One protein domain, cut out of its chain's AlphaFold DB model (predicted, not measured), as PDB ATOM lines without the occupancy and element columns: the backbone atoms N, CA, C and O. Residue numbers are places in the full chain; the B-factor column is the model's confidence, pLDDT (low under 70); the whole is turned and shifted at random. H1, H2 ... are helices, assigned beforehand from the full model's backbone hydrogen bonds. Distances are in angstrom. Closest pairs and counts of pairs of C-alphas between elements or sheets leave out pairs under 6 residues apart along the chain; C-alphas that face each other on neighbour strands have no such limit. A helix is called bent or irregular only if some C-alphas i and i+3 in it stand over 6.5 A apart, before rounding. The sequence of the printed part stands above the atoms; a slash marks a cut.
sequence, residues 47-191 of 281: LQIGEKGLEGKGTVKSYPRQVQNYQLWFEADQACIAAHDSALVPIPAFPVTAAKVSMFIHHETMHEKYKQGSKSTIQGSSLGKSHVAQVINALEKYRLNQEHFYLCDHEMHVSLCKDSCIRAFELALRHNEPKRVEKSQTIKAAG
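This is residues 47 to 191 of the 281 residues of an uncharacterized protein of Rhizopogon vesiculosus (UniProt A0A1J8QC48). A long helix, H2, crosses one side of a small up-and-down bundle of three helices, made of H3, H4 and H6a, the first arm of the bent helix H6; H6a lies on the bundle's other side from H2. The second arm, H6b, runs on past one end of the bundle, short H5 sits near the far end of H4, and H1 is set off at the start of the printed part, where residues 52 to 58, of which 52 belongs to H1, stick out. Two long stretches with no named element join the parts: residues 85 to 97 fold back beside H2 to reach H3, and residues 111 to 128 loop out between H3 and H4. The printed part has 145 residues with six named helices, H1 to H6 in chain order, and no named strand, and its class is all helix. It is only just compact, close to loose, with a radius of gyration of the C-alphas of 17.1 A and spans of 54 by 46 by 31 A.

H2, residues 59 to 84, is with H6 the longest helix by residues, 26 each. Its residues 63 to 67 touch residues 134 to 142 of H4, residues 129 to 149, about perpendicular at 84 degrees; the closest C-alphas, of Tyr 63 and Ala 138, are 4.8 A apart. Residues 70 to 74 of H2 touch residues 100 to 104 of H3, residues 98 to 110, about perpendicular at 86 degrees; the closest C-alphas, of Tyr 70 and Phe 104, are 6.9 A apart. H3 and H4 form a helical hairpin at a shallow tilt of 25 degrees, opposite ways. They only just touch, with 3 pairs of C-alphas within 8 A, the closest those of Ile 105 and Val 132 at 7.0 A. H6, residues 164 to 189, was assigned as one helix by its hydrogen bonds but is bent: C-alphas 175 and 178 are 7.0 A apart. Its arms H6a, residues 164 to 175, and H6b, residues 178 to 189, stand at a steep tilt of 48 degrees. H6a touches H3 with residues 165 to 169 alone, at a shallow tilt of 25 degrees, the same way; the closest C-alphas, of Ser 102 and Ile 166, are 5.8 A apart. H6a touches H4 at a shallow tilt of 21 degrees, opposite ways, with the C-alphas of Lys 129 and Leu 173 closest at 5.7 A. H6a and H2 are apart, and H6b touches no helix. H4 is the hub, touching four helices. The fourth is H5, residues 154 to 157, which only just touches it with 3 pairs of C-alphas within 8 A, closest at Glu 147 and Met 156, 6.6 A. H1, residues 47 to 52, is close to H4 but not clearly touching, with the C-alphas of Leu 47 and Asn 145 at 7.8 A. Each O i to N i+4 pair is within hydrogen-bond range in H1, H3, H6a and H6b; H2 has 20 of 22 and H4 15 of 17, and H5 is too short for such a pair.

H2 is 37.5 A long, from C-alpha 59 at (13.806, -46.090, -34.309) to C-alpha 84 at (-12.355, -19.251, -35.866). H4 measures 30.7 A; it has a kink of 25 degrees near residue 143 and is irregular, with C-alphas 145 and 148 lying 7.6 A apart. H3 measures 18.4 A, H6a 16.6 A and H6b 16.3 A, the last ending at C-alpha 189, (-11.722, -61.642, -25.703). H1 begins at C-alpha 47, (24.903, -36.720, -35.826).

The two C-alphas farthest apart, of Cys 152 and Ala 190, are 54.2 A apart. The printed part has no cut. The links H2 to H3 and H3 to H4 are long, with 13 and 18 residues. The mean pLDDT of the printed part is 87.2; residues 53 to 57 and 189 to 191 are under 70.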
ATOM      1  N   LEU A  47      25.817 -36.193 -34.812       81.56
ATOM      2  CA  LEU A  47      24.903 -36.720 -35.826       81.56
ATOM      3  C   LEU A  47      25.391 -38.070 -36.368       81.56
ATOM      4  O   LEU A  47      24.622 -39.028 -36.363       81.56
ATOM      5  N   GLN A  48      26.672 -38.191 -36.731       79.25
ATOM      6  CA  GLN A  48      27.244 -39.444 -37.248       79.25
ATOM      7  C   GLN A  48      27.220 -40.586 -36.220       79.25
ATOM      8  O   GLN A  48      26.885 -41.725 -36.556       79.25
ATOM      9  N   ILE A  49      27.560 -40.310 -34.955       79.25
ATOM     10  CA  ILE A  49      27.459 -41.288 -33.858       79.25
ATOM     11  C   ILE A  49      25.990 -41.663 -33.632       79.25
ATOM     12  O   ILE A  49      25.664 -42.835 -33.433       79.25
ATOM     13  N   GLY A  50      25.098 -40.674 -33.694       72.06
ATOM     14  CA  GLY A  50      23.661 -40.854 -33.571       72.06
ATOM     15  C   GLY A  50      23.072 -41.733 -34.672       72.06
ATOM     16  O   GLY A  50      22.216 -42.559 -34.368       72.06
ATOM     17  N   GLU A  51      23.522 -41.589 -35.917       73.38
ATOM     18  CA  GLU A  51      23.110 -42.420 -37.054       73.38
ATOM     19  C   GLU A  51      23.614 -43.859 -36.909       73.38
ATOM     20  O   GLU A  51      22.808 -44.790 -36.941       73.38
ATOM     21  N   LYS A  52      24.909 -44.048 -36.617       73.50
ATOM     22  CA  LYS A  52      25.502 -45.378 -36.378       73.50
ATOM     23  C   LYS A  52      24.861 -46.101 -35.192       73.50
ATOM     24  O   LYS A  52      24.623 -47.301 -35.241       73.50
ATOM     25  N   GLY A  53      24.524 -45.380 -34.121       66.38
ATOM     26  CA  GLY A  53      23.867 -45.947 -32.938       66.38
ATOM     27  C   GLY A  53      22.394 -46.330 -33.144       66.38
ATOM     28  O   GLY A  53      21.817 -47.020 -32.291       66.38
ATOM     29  N   LEU A  54      21.779 -45.864 -34.236       64.62
ATOM     30  CA  LEU A  54      20.425 -46.222 -34.655       64.62
ATOM     31  C   LEU A  54      20.409 -47.333 -35.718       64.62
ATOM     32  O   LEU A  54      19.346 -47.908 -35.956       64.62
ATOM     33  N   GLU A  55      21.549 -47.660 -36.327       60.19
ATOM     34  CA  GLU A  55      21.674 -48.754 -37.287       60.19
ATOM     35  C   GLU A  55      21.251 -50.081 -36.625       60.19
ATOM     36  O   GLU A  55      21.695 -50.435 -35.534       60.19
ATOM     37  N   GLY A  56      20.271 -50.767 -37.222       65.56
ATOM     38  CA  GLY A  56      19.651 -51.973 -36.652       65.56
ATOM     39  C   GLY A  56      18.517 -51.741 -35.639       65.56
ATOM     40  O   GLY A  56      17.829 -52.692 -35.274       65.56
ATOM     41  N   LYS A  57      18.244 -50.497 -35.215       68.19
ATOM     42  CA  LYS A  57      17.098 -50.169 -34.347       68.19
ATOM     43  C   LYS A  57      15.944 -49.623 -35.192       68.19
ATOM     44  O   LYS A  57      16.100 -48.663 -35.944       68.19
ATOM     45  N   GLY A  58      14.732 -50.162 -35.014       70.88
ATOM     46  CA  GLY A  58      13.512 -49.695 -35.709       70.88
ATOM     47  C   GLY A  58      13.166 -48.205 -35.497       70.88
ATOM     48  O   GLY A  58      12.282 -47.655 -36.155       70.88
ATOM     49  N   THR A  59      13.890 -47.522 -34.609       73.50
ATOM     50  CA  THR A  59      13.806 -46.090 -34.309       73.50
ATOM     51  C   THR A  59      14.159 -45.177 -35.485       73.50
ATOM     52  O   THR A  59      13.596 -44.086 -35.546       73.50
ATOM     53  N   VAL A  60      15.005 -45.609 -36.437       76.38
ATOM     54  CA  VAL A  60      15.407 -44.788 -37.610       76.38
ATOM     55  C   VAL A  60      14.193 -44.303 -38.402       76.38
ATOM     56  O   VAL A  60      14.115 -43.139 -38.772       76.38
ATOM     57  N   LYS A  61      13.215 -45.185 -38.628       81.56
ATOM     58  CA  LYS A  61      11.995 -44.849 -39.378       81.56
ATOM     59  C   LYS A  61      10.928 -44.213 -38.495       81.56
ATOM     60  O   LYS A  61      10.130 -43.409 -38.966       81.56
ATOM     61  N   SER A  62      10.894 -44.579 -37.215       85.56
ATOM     62  CA  SER A  62       9.827 -44.126 -36.332       85.56
ATOM     63  C   SER A  62       9.979 -42.668 -35.911       85.56
ATOM     64  O   SER A  62       8.963 -41.995 -35.802       85.56
ATOM     65  N   TYR A  63      11.192 -42.176 -35.651       91.75
ATOM     66  CA  TYR A  63      11.372 -40.824 -35.105       91.75
ATOM     67  C   TYR A  63      10.990 -39.725 -36.106       91.75
ATOM     68  O   TYR A  63      10.173 -38.881 -35.737       91.75
ATOM     69  N   PRO A  64      11.459 -39.752 -37.373       91.19
ATOM     70  CA  PRO A  64      11.028 -38.781 -38.378       91.19
ATOM     71  C   PRO A  64       9.511 -38.774 -38.565       91.19
ATOM     72  O   PRO A  64       8.903 -37.714 -38.659       91.19
ATOM     73  N   ARG A  65       8.883 -39.959 -38.524       91.75
ATOM     74  CA  ARG A  65       7.426 -40.083 -38.595       91.75
ATOM     75  C   ARG A  65       6.728 -39.370 -37.435       91.75
ATOM     76  O   ARG A  65       5.742 -38.686 -37.675       91.75
ATOM     77  N   GLN A  66       7.217 -39.508 -36.200       94.19
ATOM     78  CA  GLN A  66       6.601 -38.817 -35.059       94.19
ATOM     79  C   GLN A  66       6.751 -37.295 -35.154       94.19
ATOM     80  O   GLN A  66       5.802 -36.577 -34.858       94.19
ATOM     81  N   VAL A  67       7.905 -36.806 -35.619       95.56
ATOM     82  CA  VAL A  67       8.119 -35.368 -35.853       95.56
ATOM     83  C   VAL A  67       7.164 -34.843 -36.929       95.56
ATOM     84  O   VAL A  67       6.530 -33.811 -36.735       95.56
ATOM     85  N   GLN A  68       7.009 -35.576 -38.036       95.88
ATOM     86  CA  GLN A  68       6.089 -35.210 -39.113       95.88
ATOM     87  C   GLN A  68       4.626 -35.216 -38.649       95.88
ATOM     88  O   GLN A  68       3.881 -34.297 -38.974       95.88
ATOM     89  N   ASN A  69       4.215 -36.225 -37.875       94.06
ATOM     90  CA  ASN A  69       2.868 -36.291 -37.306       94.06
ATOM     91  C   ASN A  69       2.584 -35.080 -36.408       94.06
ATOM     92  O   ASN A  69       1.530 -34.465 -36.540       94.06
ATOM     93  N   TYR A  70       3.532 -34.725 -35.533       97.25
ATOM     94  CA  TYR A  70       3.438 -33.535 -34.686       97.25
ATOM     95  C   TYR A  70       3.286 -32.261 -35.522       97.25
ATOM     96  O   TYR A  70       2.389 -31.467 -35.257       97.25
ATOM     97  N   GLN A  71       4.128 -32.085 -36.547       97.69
ATOM     98  CA  GLN A  71       4.089 -30.902 -37.404       97.69
ATOM     99  C   GLN A  71       2.733 -30.761 -38.104       97.69
ATOM    100  O   GLN A  71       2.095 -29.718 -37.988       97.69
ATOM    101  N   LEU A  72       2.281 -31.818 -38.787       96.50
ATOM    102  CA  LEU A  72       1.010 -31.815 -39.516       96.50
ATOM    103  C   LEU A  72      -0.172 -31.527 -38.592       96.50
ATOM    104  O   LEU A  72      -1.072 -30.774 -38.955       96.50
ATOM    105  N   TRP A  73      -0.171 -32.130 -37.402       96.50
ATOM    106  CA  TRP A  73      -1.212 -31.889 -36.417       96.50
ATOM    107  C   TRP A  73      -1.207 -30.438 -35.927       96.50
ATOM    108  O   TRP A  73      -2.255 -29.799 -35.935       96.50
ATOM    109  N   PHE A  74      -0.046 -29.908 -35.536       97.56
ATOM    110  CA  PHE A  74       0.042 -28.565 -34.964       97.56
ATOM    111  C   PHE A  74      -0.335 -27.496 -35.993       97.56
ATOM    112  O   PHE A  74      -1.081 -26.574 -35.683       97.56
ATOM    113  N   GLU A  75       0.130 -27.630 -37.236       96.81
ATOM    114  CA  GLU A  75      -0.242 -26.715 -38.320       96.81
ATOM    115  C   GLU A  75      -1.752 -26.745 -38.596       96.81
ATOM    116  O   GLU A  75      -2.363 -25.691 -38.781       96.81
ATOM    117  N   ALA A  76      -2.376 -27.928 -38.568       96.25
ATOM    118  CA  ALA A  76      -3.821 -28.062 -38.726       96.25
ATOM    119  C   ALA A  76      -4.600 -27.447 -37.548       96.25
ATOM    120  O   ALA A  76      -5.587 -26.751 -37.773       96.25
ATOM    121  N   ASP A  77      -4.147 -27.659 -36.311       95.62
ATOM    122  CA  ASP A  77      -4.734 -27.060 -35.108       95.62
ATOM    123  C   ASP A  77      -4.696 -25.524 -35.170       95.62
ATOM    124  O   ASP A  77      -5.720 -24.856 -35.016       95.62
ATOM    125  N   GLN A  78      -3.540 -24.954 -35.520       96.38
ATOM    126  CA  GLN A  78      -3.377 -23.506 -35.657       96.38
ATOM    127  C   GLN A  78      -4.192 -22.927 -36.821       96.38
ATOM    128  O   GLN A  78      -4.747 -21.833 -36.696       96.38
ATOM    129  N   ALA A  79      -4.323 -23.659 -37.931       94.50
ATOM    130  CA  ALA A  79      -5.194 -23.265 -39.037       94.50
ATOM    131  C   ALA A  79      -6.676 -23.242 -38.621       94.50
ATOM    132  O   ALA A  79      -7.397 -22.311 -38.980       94.50
ATOM    133  N   CYS A  80      -7.124 -24.222 -37.828       94.38
ATOM    134  CA  CYS A  80      -8.476 -24.241 -37.265       94.38
ATOM    135  C   CYS A  80      -8.722 -23.051 -36.324       94.38
ATOM    136  O   CYS A  80      -9.768 -22.409 -36.411       94.38
ATOM    137  N   ILE A  81      -7.754 -22.714 -35.465       93.88
ATOM    138  CA  ILE A  81      -7.850 -21.561 -34.556       93.88
ATOM    139  C   ILE A  81      -7.954 -20.248 -35.343       93.88
ATOM    140  O   ILE A  81      -8.852 -19.451 -35.079       93.88
ATOM    141  N   ALA A  82      -7.106 -20.046 -36.353       93.94
ATOM    142  CA  ALA A  82      -7.133 -18.840 -37.186       93.94
ATOM    143  C   ALA A  82      -8.408 -18.721 -38.044       93.94
ATOM    144  O   ALA A  82      -8.853 -17.617 -38.361       93.94
ATOM    145  N   ALA A  83      -9.026 -19.850 -38.409       94.06
ATOM    146  CA  ALA A  83     -10.321 -19.860 -39.088       94.06
ATOM    147  C   ALA A  83     -11.476 -19.431 -38.164       94.06
ATOM    148  O   ALA A  83     -12.466 -18.880 -38.644       94.06
ATOM    149  N   HIS A  84     -11.366 -19.682 -36.856       94.50
ATOM    150  CA  HIS A  84     -12.355 -19.251 -35.866       94.50
ATOM    151  C   HIS A  84     -12.152 -17.812 -35.395       94.50
ATOM    152  O   HIS A  84     -13.138 -17.103 -35.192       94.50
ATOM    153  N   ASP A  85     -10.904 -17.372 -35.257       93.44
ATOM    154  CA  ASP A  85     -10.562 -16.006 -34.884       93.44
ATOM    155  C   ASP A  85      -9.494 -15.450 -35.830       93.44
ATOM    156  O   ASP A  85      -8.298 -15.708 -35.689       93.44
ATOM    157  N   SER A  86      -9.944 -14.650 -36.798       90.62
ATOM    158  CA  SER A  86      -9.073 -14.038 -37.806       90.62
ATOM    159  C   SER A  86      -8.109 -12.989 -37.237       90.62
ATOM    160  O   SER A  86      -7.236 -12.527 -37.970       90.62
ATOM    161  N   ALA A  87      -8.253 -12.589 -35.967       92.94
ATOM    162  CA  ALA A  87      -7.297 -11.710 -35.299       92.94
ATOM    163  C   ALA A  87      -6.070 -12.468 -34.761       92.94
ATOM    164  O   ALA A  87      -5.053 -11.840 -34.452       92.94
ATOM    165  N   LEU A  88      -6.139 -13.801 -34.654       92.56
ATOM    166  CA  LEU A  88      -5.033 -14.624 -34.174       92.56
ATOM    167  C   LEU A  88      -4.071 -14.973 -35.309       92.56
ATOM    168  O   LEU A  88      -4.460 -15.461 -36.369       92.56
ATOM    169  N   VAL A  89      -2.780 -14.751 -35.063       93.38
ATOM    170  CA  VAL A  89      -1.709 -15.148 -35.980       93.38
ATOM    171  C   VAL A  89      -1.336 -16.609 -35.700       93.38
ATOM    172  O   VAL A  89      -0.996 -16.918 -34.555       93.38
ATOM    173  N   PRO A  90      -1.358 -17.504 -36.708       93.69
ATOM    174  CA  PRO A  90      -0.947 -18.894 -36.538       93.69
ATOM    175  C   PRO A  90       0.483 -19.003 -36.008       93.69
ATOM    176  O   PRO A  90       1.409 -18.393 -36.550       93.69
ATOM    177  N   ILE A  91       0.676 -19.814 -34.970       94.38
ATOM    178  CA  ILE A  91       2.005 -20.079 -34.415       94.38
ATOM    179  C   ILE A  91       2.665 -21.199 -35.237       94.38
ATOM    180  O   ILE A  91       2.023 -22.214 -35.509       94.38
ATOM    181  N   PRO A  92       3.948 -21.090 -35.624       95.06
ATOM    182  CA  PRO A  92       4.630 -22.177 -36.319       95.06
ATOM    183  C   PRO A  92       4.847 -23.393 -35.402       95.06
ATOM    184  O   PRO A  92       5.088 -23.259 -34.197       95.06
ATOM    185  N   ALA A  93       4.835 -24.599 -35.980       95.31
ATOM    186  CA  ALA A  93       5.074 -25.847 -35.245       95.31
ATOM    187  C   ALA A  93       6.467 -25.908 -34.593       95.31
ATOM    188  O   ALA A  93       6.631 -26.493 -33.518       95.31
ATOM    189  N   PHE A  94       7.453 -25.260 -35.214       94.38
ATOM    190  CA  PHE A  94       8.824 -25.141 -34.728       94.38
ATOM    191  C   PHE A  94       9.101 -23.711 -34.240       94.38
ATOM    192  O   PHE A  94       8.543 -22.774 -34.812       94.38
ATOM    193  N   PRO A  95       9.930 -23.509 -33.202       94.12
ATOM    194  CA  PRO A  95      10.620 -24.515 -32.382       94.12
ATOM    195  C   PRO A  95       9.678 -25.431 -31.576       94.12
ATOM    196  O   PRO A  95       8.535 -25.061 -31.287       94.12
ATOM    197  N   VAL A  96      10.154 -26.639 -31.238       94.88
ATOM    198  CA  VAL A  96       9.414 -27.622 -30.422       94.88
ATOM    199  C   VAL A  96       9.537 -27.248 -28.947       94.88
ATOM    200  O   VAL A  96      10.593 -27.442 -28.348       94.88
ATOM    201  N   THR A  97       8.453 -26.758 -28.348       94.56
ATOM    202  CA  THR A  97       8.422 -26.337 -26.937       94.56
ATOM    203  C   THR A  97       7.534 -27.248 -26.092       94.56
ATOM    204  O   THR A  97       6.635 -27.920 -26.605       94.56
ATOM    205  N   ALA A  98       7.763 -27.275 -24.776       94.81
ATOM    206  CA  ALA A  98       7.024 -28.150 -23.863       94.81
ATOM    207  C   ALA A  98       5.507 -27.892 -23.871       94.81
ATOM    208  O   ALA A  98       4.724 -28.840 -23.787       94.81
ATOM    209  N   ALA A  99       5.084 -26.634 -24.042       94.81
ATOM    210  CA  ALA A  99       3.672 -26.267 -24.144       94.81
ATOM    211  C   ALA A  99       3.008 -26.885 -25.387       94.81
ATOM    212  O   ALA A  99       1.993 -27.575 -25.265       94.81
ATOM    213  N   LYS A 100       3.626 -26.728 -26.568       95.88
ATOM    214  CA  LYS A 100       3.122 -27.307 -27.827       95.88
ATOM    215  C   LYS A 100       3.068 -28.833 -27.758       95.88
ATOM    216  O   LYS A 100       2.077 -29.447 -28.149       95.88
ATOM    217  N   VAL A 101       4.113 -29.450 -27.202       96.44
ATOM    218  CA  VAL A 101       4.184 -30.907 -27.019       96.44
ATOM    219  C   VAL A 101       3.124 -31.400 -26.035       96.44
ATOM    220  O   VAL A 101       2.515 -32.434 -26.279       96.44
ATOM    221  N   SER A 102       2.847 -30.663 -24.959       96.00
ATOM    222  CA  SER A 102       1.793 -31.022 -24.001       96.00
ATOM    223  C   SER A 102       0.407 -31.023 -24.650       96.00
ATOM    224  O   SER A 102      -0.362 -31.959 -24.432       96.00
ATOM    225  N   MET A 103       0.108 -30.029 -25.496       96.06
ATOM    226  CA  MET A 103      -1.137 -30.007 -26.276       96.06
ATOM    227  C   MET A 103      -1.212 -31.193 -27.244       96.06
ATOM    228  O   MET A 103      -2.240 -31.869 -27.310       96.06
ATOM    229  N   PHE A 104      -0.109 -31.503 -27.931       96.31
ATOM    230  CA  PHE A 104      -0.048 -32.651 -28.837       96.31
ATOM    231  C   PHE A 104      -0.254 -33.981 -28.112       96.31
ATOM    232  O   PHE A 104      -1.021 -34.825 -28.568       96.31
ATOM    233  N   ILE A 105       0.393 -34.174 -26.960       95.12
ATOM    234  CA  ILE A 105       0.222 -35.380 -26.145       95.12
ATOM    235  C   ILE A 105      -1.229 -35.493 -25.689       95.12
ATOM    236  O   ILE A 105      -1.798 -36.577 -25.776       95.12
ATOM    237  N   HIS A 106      -1.847 -34.397 -25.241       93.88
ATOM    238  CA  HIS A 106      -3.253 -34.415 -24.859       93.88
ATOM    239  C   HIS A 106      -4.137 -34.902 -26.014       93.88
ATOM    240  O   HIS A 106      -4.900 -35.853 -25.834       93.88
ATOM    241  N   HIS A 107      -3.952 -34.339 -27.209       92.00
ATOM    242  CA  HIS A 107      -4.630 -34.785 -28.422       92.00
ATOM    243  C   HIS A 107      -4.393 -36.278 -28.712       92.00
ATOM    244  O   HIS A 107      -5.350 -37.038 -28.850       92.00
ATOM    245  N   GLU A 108      -3.136 -36.734 -28.723       90.44
ATOM    246  CA  GLU A 108      -2.791 -38.145 -28.947       90.44
ATOM    247  C   GLU A 108      -3.477 -39.059 -27.919       90.44
ATOM    248  O   GLU A 108      -4.009 -40.109 -28.270       90.44
ATOM    249  N   THR A 109      -3.533 -38.668 -26.643       87.69
ATOM    250  CA  THR A 109      -4.178 -39.495 -25.610       87.69
ATOM    251  C   THR A 109      -5.690 -39.630 -25.773       87.69
ATOM    252  O   THR A 109      -6.249 -40.619 -25.294       87.69
ATOM    253  N   MET A 110      -6.344 -38.673 -26.439       85.38
ATOM    254  CA  MET A 110      -7.774 -38.733 -26.759       85.38
ATOM    255  C   MET A 110      -8.057 -39.554 -28.020       85.38
ATOM    256  O   MET A 110      -9.191 -39.985 -28.227       85.38
ATOM    257  N   HIS A 111      -7.040 -39.808 -28.844       78.94
ATOM    258  CA  HIS A 111      -7.197 -40.591 -30.055       78.94
ATOM    259  C   HIS A 111      -7.224 -42.095 -29.781       78.94
ATOM    260  O   HIS A 111      -6.376 -42.690 -29.104       78.94
ATOM    261  N   GLU A 112      -8.209 -42.728 -30.400       82.12
ATOM    262  CA  GLU A 112      -8.273 -44.170 -30.505       82.12
ATOM    263  C   GLU A 112      -7.212 -44.690 -31.490       82.12
ATOM    264  O   GLU A 112      -6.769 -44.000 -32.413       82.12
ATOM    265  N   LYS A 113      -6.771 -45.936 -31.302       80.75
ATOM    266  CA  LYS A 113      -5.736 -46.536 -32.146       80.75
ATOM    267  C   LYS A 113      -6.256 -46.833 -33.544       80.75
ATOM    268  O   LYS A 113      -7.318 -47.428 -33.701       80.75
ATOM    269  N   TYR A 114      -5.425 -46.575 -34.545       78.94
ATOM    270  CA  TYR A 114      -5.638 -47.101 -35.890       78.94
ATOM    271  C   TYR A 114      -5.414 -48.617 -35.939       78.94
ATOM    272  O   TYR A 114      -4.485 -49.143 -35.314       78.94
ATOM    273  N   LYS A 115      -6.242 -49.317 -36.719       75.62
ATOM    274  CA  LYS A 115      -6.000 -50.712 -37.095       75.62
ATOM    275  C   LYS A 115      -4.764 -50.790 -37.990       75.62
ATOM    276  O   LYS A 115      -4.549 -49.955 -38.866       75.62
ATOM    277  N   GLN A 116      -3.936 -51.807 -37.781       71.75
ATOM    278  CA  GLN A 116      -2.752 -52.011 -38.608       71.75
ATOM    279  C   GLN A 116      -3.171 -52.223 -40.074       71.75
ATOM    280  O   GLN A 116      -4.048 -53.029 -40.357       71.75
ATOM    281  N   GLY A 117      -2.585 -51.459 -41.002       73.12
ATOM    282  CA  GLY A 117      -2.909 -51.551 -42.434       73.12
ATOM    283  C   GLY A 117      -4.229 -50.892 -42.861       73.12
ATOM    284  O   GLY A 117      -4.566 -50.939 -44.041       73.12
ATOM    285  N   SER A 118      -4.961 -50.239 -41.952       72.62
ATOM    286  CA  SER A 118      -6.227 -49.564 -42.255       72.62
ATOM    287  C   SER A 118      -6.282 -48.162 -41.640       72.62
ATOM    288  O   SER A 118      -5.690 -47.898 -40.599       72.62
ATOM    289  N   LYS A 119      -7.030 -47.248 -42.269       76.88
ATOM    290  CA  LYS A 119      -7.379 -45.941 -41.676       76.88
ATOM    291  C   LYS A 119      -8.527 -46.041 -40.662       76.88
ATOM    292  O   LYS A 119      -8.925 -45.029 -40.101       76.88
ATOM    293  N   SER A 120      -9.080 -47.237 -40.460       79.56
ATOM    294  CA  SER A 120     -10.132 -47.467 -39.472       79.56
ATOM    295  C   SER A 120      -9.574 -47.480 -38.053       79.56
ATOM    296  O   SER A 120      -8.438 -47.889 -37.803       79.56
ATOM    297  N   THR A 121     -10.411 -47.045 -37.127       83.12
ATOM    298  CA  THR A 121     -10.057 -46.846 -35.730       83.12
ATOM    299  C   THR A 121     -10.650 -47.962 -34.869       83.12
ATOM    300  O   THR A 121     -11.732 -48.477 -35.156       83.12
ATOM    301  N   ILE A 122      -9.924 -48.397 -33.838       77.81
ATOM    302  CA  ILE A 122     -10.401 -49.384 -32.866       77.81
ATOM    303  C   ILE A 122     -11.151 -48.634 -31.770       77.81
ATOM    304  O   ILE A 122     -10.527 -48.045 -30.881       77.81
ATOM    305  N   GLN A 123     -12.478 -48.708 -31.828       77.31
ATOM    306  CA  GLN A 123     -13.348 -48.028 -30.879       77.31
ATOM    307  C   GLN A 123     -13.020 -48.406 -29.427       77.31
ATOM    308  O   GLN A 123     -12.825 -49.579 -29.102       77.31
ATOM    309  N   GLY A 124     -12.929 -47.407 -28.551       76.94
ATOM    310  CA  GLY A 124     -12.636 -47.578 -27.127       76.94
ATOM    311  C   GLY A 124     -11.191 -47.976 -26.800       76.94
ATOM    312  O   GLY A 124     -10.877 -48.237 -25.634       76.94
ATOM    313  N   SER A 125     -10.300 -48.027 -27.794       79.75
ATOM    314  CA  SER A 125      -8.868 -48.195 -27.553       79.75
ATOM    315  C   SER A 125      -8.206 -46.853 -27.242       79.75
ATOM    316  O   SER A 125      -8.666 -45.810 -27.681       79.75
ATOM    317  N   SER A 126      -7.101 -46.867 -26.501       82.44
ATOM    318  CA  SER A 126      -6.280 -45.670 -26.294       82.44
ATOM    319  C   SER A 126      -4.805 -45.972 -26.524       82.44
ATOM    320  O   SER A 126      -4.338 -47.112 -26.334       82.44
ATOM    321  N   LEU A 127      -4.047 -44.958 -26.946       84.44
ATOM    322  CA  LEU A 127      -2.597 -45.065 -27.094       84.44
ATOM    323  C   LEU A 127      -1.942 -45.449 -25.759       84.44
ATOM    324  O   LEU A 127      -2.423 -45.139 -24.671       84.44
ATOM    325  N   GLY A 128      -0.879 -46.253 -25.843       85.50
ATOM    326  CA  GLY A 128      -0.192 -46.767 -24.655       85.50
ATOM    327  C   GLY A 128       0.940 -45.860 -24.205       85.50
ATOM    328  O   GLY A 128       1.495 -45.122 -25.019       85.50
ATOM    329  N   LYS A 129       1.362 -46.009 -22.943       91.31
ATOM    330  CA  LYS A 129       2.502 -45.260 -22.384       91.31
ATOM    331  C   LYS A 129       3.763 -45.325 -23.258       91.31
ATOM    332  O   LYS A 129       4.465 -44.333 -23.400       91.31
ATOM    333  N   SER A 130       4.030 -46.476 -23.884       90.50
ATOM    334  CA  SER A 130       5.219 -46.671 -24.720       90.50
ATOM    335  C   SER A 130       5.187 -45.832 -25.997       90.50
ATOM    336  O   SER A 130       6.236 -45.384 -26.441       90.50
ATOM    337  N   HIS A 131       3.999 -45.598 -26.569       91.00
ATOM    338  CA  HIS A 131       3.845 -44.730 -27.740       91.00
ATOM    339  C   HIS A 131       4.122 -43.276 -27.364       91.00
ATOM    340  O   HIS A 131       4.934 -42.627 -28.011       91.00
ATOM    341  N   VAL A 132       3.531 -42.795 -26.267       92.69
ATOM    342  CA  VAL A 132       3.748 -41.419 -25.792       92.69
ATOM    343  C   VAL A 132       5.218 -41.182 -25.439       92.69
ATOM    344  O   VAL A 132       5.801 -40.200 -25.887       92.69
ATOM    345  N   ALA A 133       5.865 -42.125 -24.748       93.56
ATOM    346  CA  ALA A 133       7.300 -42.050 -24.477       93.56
ATOM    347  C   ALA A 133       8.137 -42.016 -25.771       93.56
ATOM    348  O   ALA A 133       9.129 -41.295 -25.859       93.56
ATOM    349  N   GLN A 134       7.747 -42.776 -26.798       93.06
ATOM    350  CA  GLN A 134       8.422 -42.756 -28.095       93.06
ATOM    351  C   GLN A 134       8.257 -41.410 -28.813       93.06
ATOM    352  O   GLN A 134       9.224 -40.927 -29.399       93.06
ATOM    353  N   VAL A 135       7.068 -40.802 -28.751       94.56
ATOM    354  CA  VAL A 135       6.801 -39.457 -29.283       94.56
ATOM    355  C   VAL A 135       7.671 -38.419 -28.574       94.56
ATOM    356  O   VAL A 135       8.399 -37.694 -29.247       94.56
ATOM    357  N   ILE A 136       7.675 -38.398 -27.235       95.44
ATOM    358  CA  ILE A 136       8.489 -37.461 -26.441       95.44
ATOM    359  C   ILE A 136       9.971 -37.609 -26.792       95.44
ATOM    360  O   ILE A 136      10.631 -36.622 -27.100       95.44
ATOM    361  N   ASN A 137      10.490 -38.840 -26.828       94.88
ATOM    362  CA  ASN A 137      11.893 -39.092 -27.165       94.88
ATOM    363  C   ASN A 137      12.248 -38.687 -28.603       94.88
ATOM    364  O   ASN A 137      13.361 -38.221 -28.854       94.88
ATOM    365  N   ALA A 138      11.332 -38.877 -29.556       94.75
ATOM    366  CA  ALA A 138      11.538 -38.456 -30.937       94.75
ATOM    367  C   ALA A 138      11.601 -36.927 -31.054       94.75
ATOM    368  O   ALA A 138      12.506 -36.403 -31.706       94.75
ATOM    369  N   LEU A 139      10.685 -36.226 -30.382       95.50
ATOM    370  CA  LEU A 139      10.630 -34.767 -30.362       95.50
ATOM    371  C   LEU A 139      11.809 -34.157 -29.595       95.50
ATOM    372  O   LEU A 139      12.401 -33.197 -30.077       95.50
ATOM    373  N   GLU A 140      12.225 -34.749 -28.473       95.19
ATOM    374  CA  GLU A 140      13.415 -34.325 -27.722       95.19
ATOM    375  C   GLU A 140      14.680 -34.490 -28.571       95.19
ATOM    376  O   GLU A 140      15.493 -33.573 -28.656       95.19
ATOM    377  N   LYS A 141      14.830 -35.624 -29.269       92.19
ATOM    378  CA  LYS A 141      15.970 -35.831 -30.170       92.19
ATOM    379  C   LYS A 141      15.976 -34.819 -31.317       92.19
ATOM    380  O   LYS A 141      17.034 -34.303 -31.663       92.19
ATOM    381  N   TYR A 142      14.813 -34.525 -31.897       92.44
ATOM    382  CA  TYR A 142      14.700 -33.495 -32.928       92.44
ATOM    383  C   TYR A 142      15.090 -32.112 -32.389       92.44
ATOM    384  O   TYR A 142      15.890 -31.420 -33.013       92.44
ATOM    385  N   ARG A 143      14.582 -31.746 -31.206       92.44
ATOM    386  CA  ARG A 143      14.876 -30.485 -30.511       92.44
ATOM    387  C   ARG A 143      16.376 -30.304 -30.282       92.44
ATOM    388  O   ARG A 143      16.919 -29.286 -30.688       92.44
ATOM    389  N   LEU A 144      17.045 -31.317 -29.726       89.81
ATOM    390  CA  LEU A 144      18.494 -31.303 -29.484       89.81
ATOM    391  C   LEU A 144      19.296 -31.160 -30.784       89.81
ATOM    392  O   LEU A 144      20.243 -30.384 -30.853       89.81
ATOM    393  N   ASN A 145      18.886 -31.841 -31.857       88.62
ATOM    394  CA  ASN A 145      19.560 -31.711 -33.150       88.62
ATOM    395  C   ASN A 145      19.454 -30.289 -33.734       88.62
ATOM    396  O   ASN A 145      20.346 -29.871 -34.475       88.62
ATOM    397  N   GLN A 146      18.377 -29.567 -33.414       86.06
ATOM    398  CA  GLN A 146      18.071 -28.222 -33.909       86.06
ATOM    399  C   GLN A 146      18.469 -27.102 -32.934       86.06
ATOM    400  O   GLN A 146      18.298 -25.934 -33.263       86.06
ATOM    401  N   GLU A 147      19.010 -27.424 -31.756       84.62
ATOM    402  CA  GLU A 147      19.286 -26.465 -30.671       84.62
ATOM    403  C   GLU A 147      20.147 -25.273 -31.126       84.62
ATOM    404  O   GLU A 147      19.877 -24.127 -30.770       84.62
ATOM    405  N   HIS A 148      21.120 -25.521 -32.002       81.12
ATOM    406  CA  HIS A 148      22.015 -24.500 -32.553       81.12
ATOM    407  C   HIS A 148      21.317 -23.426 -33.408       81.12
ATOM    408  O   HIS A 148      21.864 -22.335 -33.566       81.12
ATOM    409  N   PHE A 149      20.120 -23.690 -33.944       83.62
ATOM    410  CA  PHE A 149      19.340 -22.683 -34.672       83.62
ATOM    411  C   PHE A 149      18.579 -21.727 -33.743       83.62
ATOM    412  O   PHE A 149      18.172 -20.656 -34.187       83.62
ATOM    413  N   TYR A 150      18.407 -22.085 -32.465       84.94
ATOM    414  CA  TYR A 150      17.525 -21.392 -31.519       84.94
ATOM    415  C   TYR A 150      18.250 -20.977 -30.228       84.94
ATOM    416  O   TYR A 150      17.708 -21.098 -29.135       84.94
ATOM    417  N   LEU A 151      19.474 -20.448 -30.343       83.12
ATOM    418  CA  LEU A 151      20.321 -20.068 -29.195       83.12
ATOM    419  C   LEU A 151      19.714 -19.000 -28.268       83.12
ATOM    420  O   LEU A 151      20.153 -18.843 -27.131       83.12
ATOM    421  N   CYS A 152      18.753 -18.216 -28.760       84.19
ATOM    422  CA  CYS A 152      18.109 -17.156 -27.985       84.19
ATOM    423  C   CYS A 152      16.818 -17.613 -27.288       84.19
ATOM    424  O   CYS A 152      16.310 -16.881 -26.438       84.19
ATOM    425  N   ASP A 153      16.299 -18.804 -27.605       83.12
ATOM    426  CA  ASP A 153      15.037 -19.297 -27.055       83.12
ATOM    427  C   ASP A 153      15.284 -20.147 -25.808       83.12
ATOM    428  O   ASP A 153      15.648 -21.319 -25.880       83.12
ATOM    429  N   HIS A 154      15.024 -19.582 -24.625       82.00
ATOM    430  CA  HIS A 154      15.221 -20.295 -23.357       82.00
ATOM    431  C   HIS A 154      14.418 -21.607 -23.276       82.00
ATOM    432  O   HIS A 154      14.909 -22.611 -22.757       82.00
ATOM    433  N   GLU A 155      13.209 -21.632 -23.845       79.69
ATOM    434  CA  GLU A 155      12.356 -22.826 -23.882       79.69
ATOM    435  C   GLU A 155      12.984 -23.985 -24.676       79.69
ATOM    436  O   GLU A 155      12.722 -25.153 -24.383       79.69
ATOM    437  N   MET A 156      13.874 -23.687 -25.630       81.94
ATOM    438  CA  MET A 156      14.598 -24.687 -26.421       81.94
ATOM    439  C   MET A 156      15.772 -25.324 -25.682       81.94
ATOM    440  O   MET A 156      16.305 -26.331 -26.147       81.94
ATOM    441  N   HIS A 157      16.111 -24.845 -24.487       82.44
ATOM    442  CA  HIS A 157      17.152 -25.437 -23.642       82.44
ATOM    443  C   HIS A 157      16.582 -26.243 -22.462       82.44
ATOM    444  O   HIS A 157      17.310 -26.971 -21.781       82.44
ATOM    445  N   VAL A 158      15.264 -26.189 -22.234       86.94
ATOM    446  CA  VAL A 158      14.591 -26.980 -21.196       86.94
ATOM    447  C   VAL A 158      14.170 -28.337 -21.755       86.94
ATOM    448  O   VAL A 158      13.307 -28.428 -22.622       86.94
ATOM    449  N   SER A 159      14.759 -29.413 -21.228       92.25
ATOM    450  CA  SER A 159      14.408 -30.782 -21.633       92.25
ATOM    451  C   SER A 159      12.917 -31.068 -21.482       92.25
ATOM    452  O   SER A 159      12.360 -30.867 -20.400       92.25
ATOM    453  N   LEU A 160      12.297 -31.618 -22.534       93.38
ATOM    454  CA  LEU A 160      10.874 -31.968 -22.537       93.38
ATOM    455  C   LEU A 160      10.533 -32.942 -21.398       93.38
ATOM    456  O   LEU A 160       9.510 -32.804 -20.738       93.38
ATOM    457  N   CYS A 161      11.432 -33.878 -21.085       90.75
ATOM    458  CA  CYS A 161      11.235 -34.849 -20.004       90.75
ATOM    459  C   CYS A 161      11.276 -34.226 -18.597       90.75
ATOM    460  O   CYS A 161      10.854 -34.857 -17.625       90.75
ATOM    461  N   LYS A 162      11.828 -33.013 -18.452       92.19
ATOM    462  CA  LYS A 162      11.876 -32.290 -17.171       92.19
ATOM    463  C   LYS A 162      10.662 -31.391 -16.963       92.19
ATOM    464  O   LYS A 162      10.432 -30.973 -15.828       92.19
ATOM    465  N   ASP A 163       9.899 -31.115 -18.016       95.12
ATOM    466  CA  ASP A 163       8.714 -30.280 -17.924       95.12
ATOM    467  C   ASP A 163       7.644 -30.909 -17.019       95.12
ATOM    468  O   ASP A 163       7.377 -32.116 -17.046       95.12
ATOM    469  N   SER A 164       7.030 -30.074 -16.183       94.50
ATOM    470  CA  SER A 164       6.059 -30.531 -15.188       94.50
ATOM    471  C   SER A 164       4.755 -31.038 -15.811       94.50
ATOM    472  O   SER A 164       4.192 -32.013 -15.304       94.50
ATOM    473  N   CYS A 165       4.309 -30.452 -16.926       94.06
ATOM    474  CA  CYS A 165       3.085 -30.858 -17.614       94.06
ATOM    475  C   CYS A 165       3.289 -32.201 -18.318       94.06
ATOM    476  O   CYS A 165       2.488 -33.121 -18.137       94.06
ATOM    477  N   ILE A 166       4.401 -32.358 -19.041       94.62
ATOM    478  CA  ILE A 166       4.745 -33.622 -19.712       94.62
ATOM    479  C   ILE A 166       4.876 -34.756 -18.684       94.62
ATOM    480  O   ILE A 166       4.282 -35.824 -18.858       94.62
ATOM    481  N   ARG A 167       5.550 -34.511 -17.552       95.31
ATOM    482  CA  ARG A 167       5.643 -35.497 -16.462       95.31
ATOM    483  C   ARG A 167       4.285 -35.853 -15.861       95.31
ATOM    484  O   ARG A 167       4.064 -37.014 -15.516       95.31
ATOM    485  N   ALA A 168       3.373 -34.890 -15.729       94.56
ATOM    486  CA  ALA A 168       2.019 -35.159 -15.252       94.56
ATOM    487  C   ALA A 168       1.264 -36.099 -16.209       94.56
ATOM    488  O   ALA A 168       0.633 -37.054 -15.749       94.56
ATOM    489  N   PHE A 169       1.399 -35.906 -17.527       93.12
ATOM    490  CA  PHE A 169       0.839 -36.821 -18.527       93.12
ATOM    491  C   PHE A 169       1.448 -38.223 -18.442       93.12
ATOM    492  O   PHE A 169       0.707 -39.207 -18.412       93.12
ATOM    493  N   GLU A 170       2.774 -38.347 -18.352       94.12
ATOM    494  CA  GLU A 170       3.437 -39.651 -18.218       94.12
ATOM    495  C   GLU A 170       2.983 -40.410 -16.962       94.12
ATOM    496  O   GLU A 170       2.717 -41.616 -17.017       94.12
ATOM    497  N   LEU A 171       2.847 -39.707 -15.832       93.50
ATOM    498  CA  LEU A 171       2.338 -40.281 -14.586       93.50
ATOM    499  C   LEU A 171       0.880 -40.728 -14.730       93.50
ATOM    500  O   LEU A 171       0.558 -41.869 -14.388       93.50
ATOM    501  N   ALA A 172       0.009 -39.880 -15.283       92.50
ATOM    502  CA  ALA A 172      -1.390 -40.226 -15.523       92.50
ATOM    503  C   ALA A 172      -1.519 -41.462 -16.432       92.50
ATOM    504  O   ALA A 172      -2.280 -42.386 -16.134       92.50
ATOM    505  N   LEU A 173      -0.719 -41.536 -17.500       91.25
ATOM    506  CA  LEU A 173      -0.677 -42.688 -18.400       91.25
ATOM    507  C   LEU A 173      -0.176 -43.949 -17.701       91.25
ATOM    508  O   LEU A 173      -0.739 -45.024 -17.903       91.25
ATOM    509  N   ARG A 174       0.836 -43.837 -16.836       91.56
ATOM    510  CA  ARG A 174       1.334 -44.969 -16.045       91.56
ATOM    511  C   ARG A 174       0.254 -45.536 -15.125       91.56
ATOM    512  O   ARG A 174       0.142 -46.757 -15.029       91.56
ATOM    513  N   HIS A 175      -0.534 -44.679 -14.479       89.88
ATOM    514  CA  HIS A 175      -1.633 -45.105 -13.607       89.88
ATOM    515  C   HIS A 175      -2.821 -45.693 -14.377       89.88
ATOM    516  O   HIS A 175      -3.475 -46.609 -13.883       89.88
ATOM    517  N   ASN A 176      -3.086 -45.208 -15.591       89.31
ATOM    518  CA  ASN A 176      -4.180 -45.699 -16.430       89.31
ATOM    519  C   ASN A 176      -3.815 -46.945 -17.258       89.31
ATOM    520  O   ASN A 176      -4.709 -47.628 -17.759       89.31
ATOM    521  N   GLU A 177      -2.527 -47.278 -17.375       89.62
ATOM    522  CA  GLU A 177      -2.047 -48.413 -18.168       89.62
ATOM    523  C   GLU A 177      -2.669 -49.764 -17.763       89.62
ATOM    524  O   GLU A 177      -3.090 -50.482 -18.668       89.62
ATOM    525  N   PRO A 178      -2.827 -50.125 -16.469       89.81
ATOM    526  CA  PRO A 178      -3.484 -51.378 -16.090       89.81
ATOM    527  C   PRO A 178      -4.931 -51.461 -16.590       89.81
ATOM    528  O   PRO A 178      -5.302 -52.437 -17.235       89.81
ATOM    529  N   LYS A 179      -5.717 -50.390 -16.398       89.00
ATOM    530  CA  LYS A 179      -7.111 -50.306 -16.873       89.00
ATOM    531  C   LYS A 179      -7.194 -50.410 -18.395       89.00
ATOM    532  O   LYS A 179      -8.115 -51.007 -18.942       89.00
ATOM    533  N   ARG A 180      -6.230 -49.818 -19.103       87.38
ATOM    534  CA  ARG A 180      -6.134 -49.901 -20.564       87.38
ATOM    535  C   ARG A 180      -5.810 -51.318 -21.032       87.38
ATOM    536  O   ARG A 180      -6.379 -51.765 -22.026       87.38
ATOM    537  N   VAL A 181      -4.890 -52.002 -20.350       85.31
ATOM    538  CA  VAL A 181      -4.532 -53.395 -20.645       85.31
ATOM    539  C   VAL A 181      -5.737 -54.302 -20.427       85.31
ATOM    540  O   VAL A 181      -6.050 -55.070 -21.330       85.31
ATOM    541  N   GLU A 182      -6.454 -54.143 -19.314       85.25
ATOM    542  CA  GLU A 182      -7.696 -54.869 -19.024       85.25
ATOM    543  C   GLU A 182      -8.742 -54.639 -20.123       85.25
ATOM    544  O   GLU A 182      -9.148 -55.592 -20.779       85.25
ATOM    545  N   LYS A 183      -9.076 -53.379 -20.447       83.38
ATOM    546  CA  LYS A 183      -9.995 -53.054 -21.556       83.38
ATOM    547  C   LYS A 183      -9.548 -53.659 -22.885       83.38
ATOM    548  O   LYS A 183     -10.358 -54.207 -23.622       83.38
ATOM    549  N   SER A 184      -8.254 -53.583 -23.197       79.06
ATOM    550  CA  SER A 184      -7.705 -54.161 -24.429       79.06
ATOM    551  C   SER A 184      -7.828 -55.686 -24.443       79.06
ATOM    552  O   SER A 184      -8.070 -56.262 -25.500       79.06
ATOM    553  N   GLN A 185      -7.658 -56.349 -23.297       80.06
ATOM    554  CA  GLN A 185      -7.868 -57.789 -23.153       80.06
ATOM    555  C   GLN A 185      -9.349 -58.143 -23.293       80.06
ATOM    556  O   GLN A 185      -9.659 -59.075 -24.024       80.06
ATOM    557  N   THR A 186     -10.260 -57.364 -22.703       78.88
ATOM    558  CA  THR A 186     -11.709 -57.544 -22.872       78.88
ATOM    559  C   THR A 186     -12.129 -57.392 -24.334       78.88
ATOM    560  O   THR A 186     -12.828 -58.254 -24.850       78.88
ATOM    561  N   ILE A 187     -11.657 -56.356 -25.040       72.50
ATOM    562  CA  ILE A 187     -11.973 -56.133 -26.465       72.50
ATOM    563  C   ILE A 187     -11.430 -57.276 -27.340       72.50
ATOM    564  O   ILE A 187     -12.059 -57.652 -28.334       72.50
ATOM    565  N   LYS A 188     -10.267 -57.835 -26.981       73.31
ATOM    566  CA  LYS A 188      -9.700 -59.015 -27.646       73.31
ATOM    567  C   LYS A 188     -10.512 -60.277 -27.364       73.31
ATOM    568  O   LYS A 188     -10.816 -60.998 -28.303       73.31
ATOM    569  N   ALA A 189     -10.890 -60.511 -26.107       69.12
ATOM    570  CA  ALA A 189     -11.722 -61.642 -25.703       69.12
ATOM    571  C   ALA A 189     -13.122 -61.584 -26.336       69.12
ATOM    572  O   ALA A 189     -13.663 -62.610 -26.723       69.12
ATOM    573  N   ALA A 190     -13.672 -60.381 -26.523       68.69
ATOM    574  CA  ALA A 190     -14.930 -60.146 -27.229       68.69
ATOM    575  C   ALA A 190     -14.836 -60.344 -28.760       68.69
ATOM    576  O   ALA A 190     -15.821 -60.136 -29.462       68.69
ATOM    577  N   GLY A 191     -13.667 -60.704 -29.309       61.41
ATOM    578  CA  GLY A 191     -13.489 -60.991 -30.739       61.41
ATOM    579  C   GLY A 191     -13.459 -59.762 -31.657       61.41
ATOM    580  O   GLY A 191     -13.223 -59.893 -32.851       61.41
TER     581      GLY A 191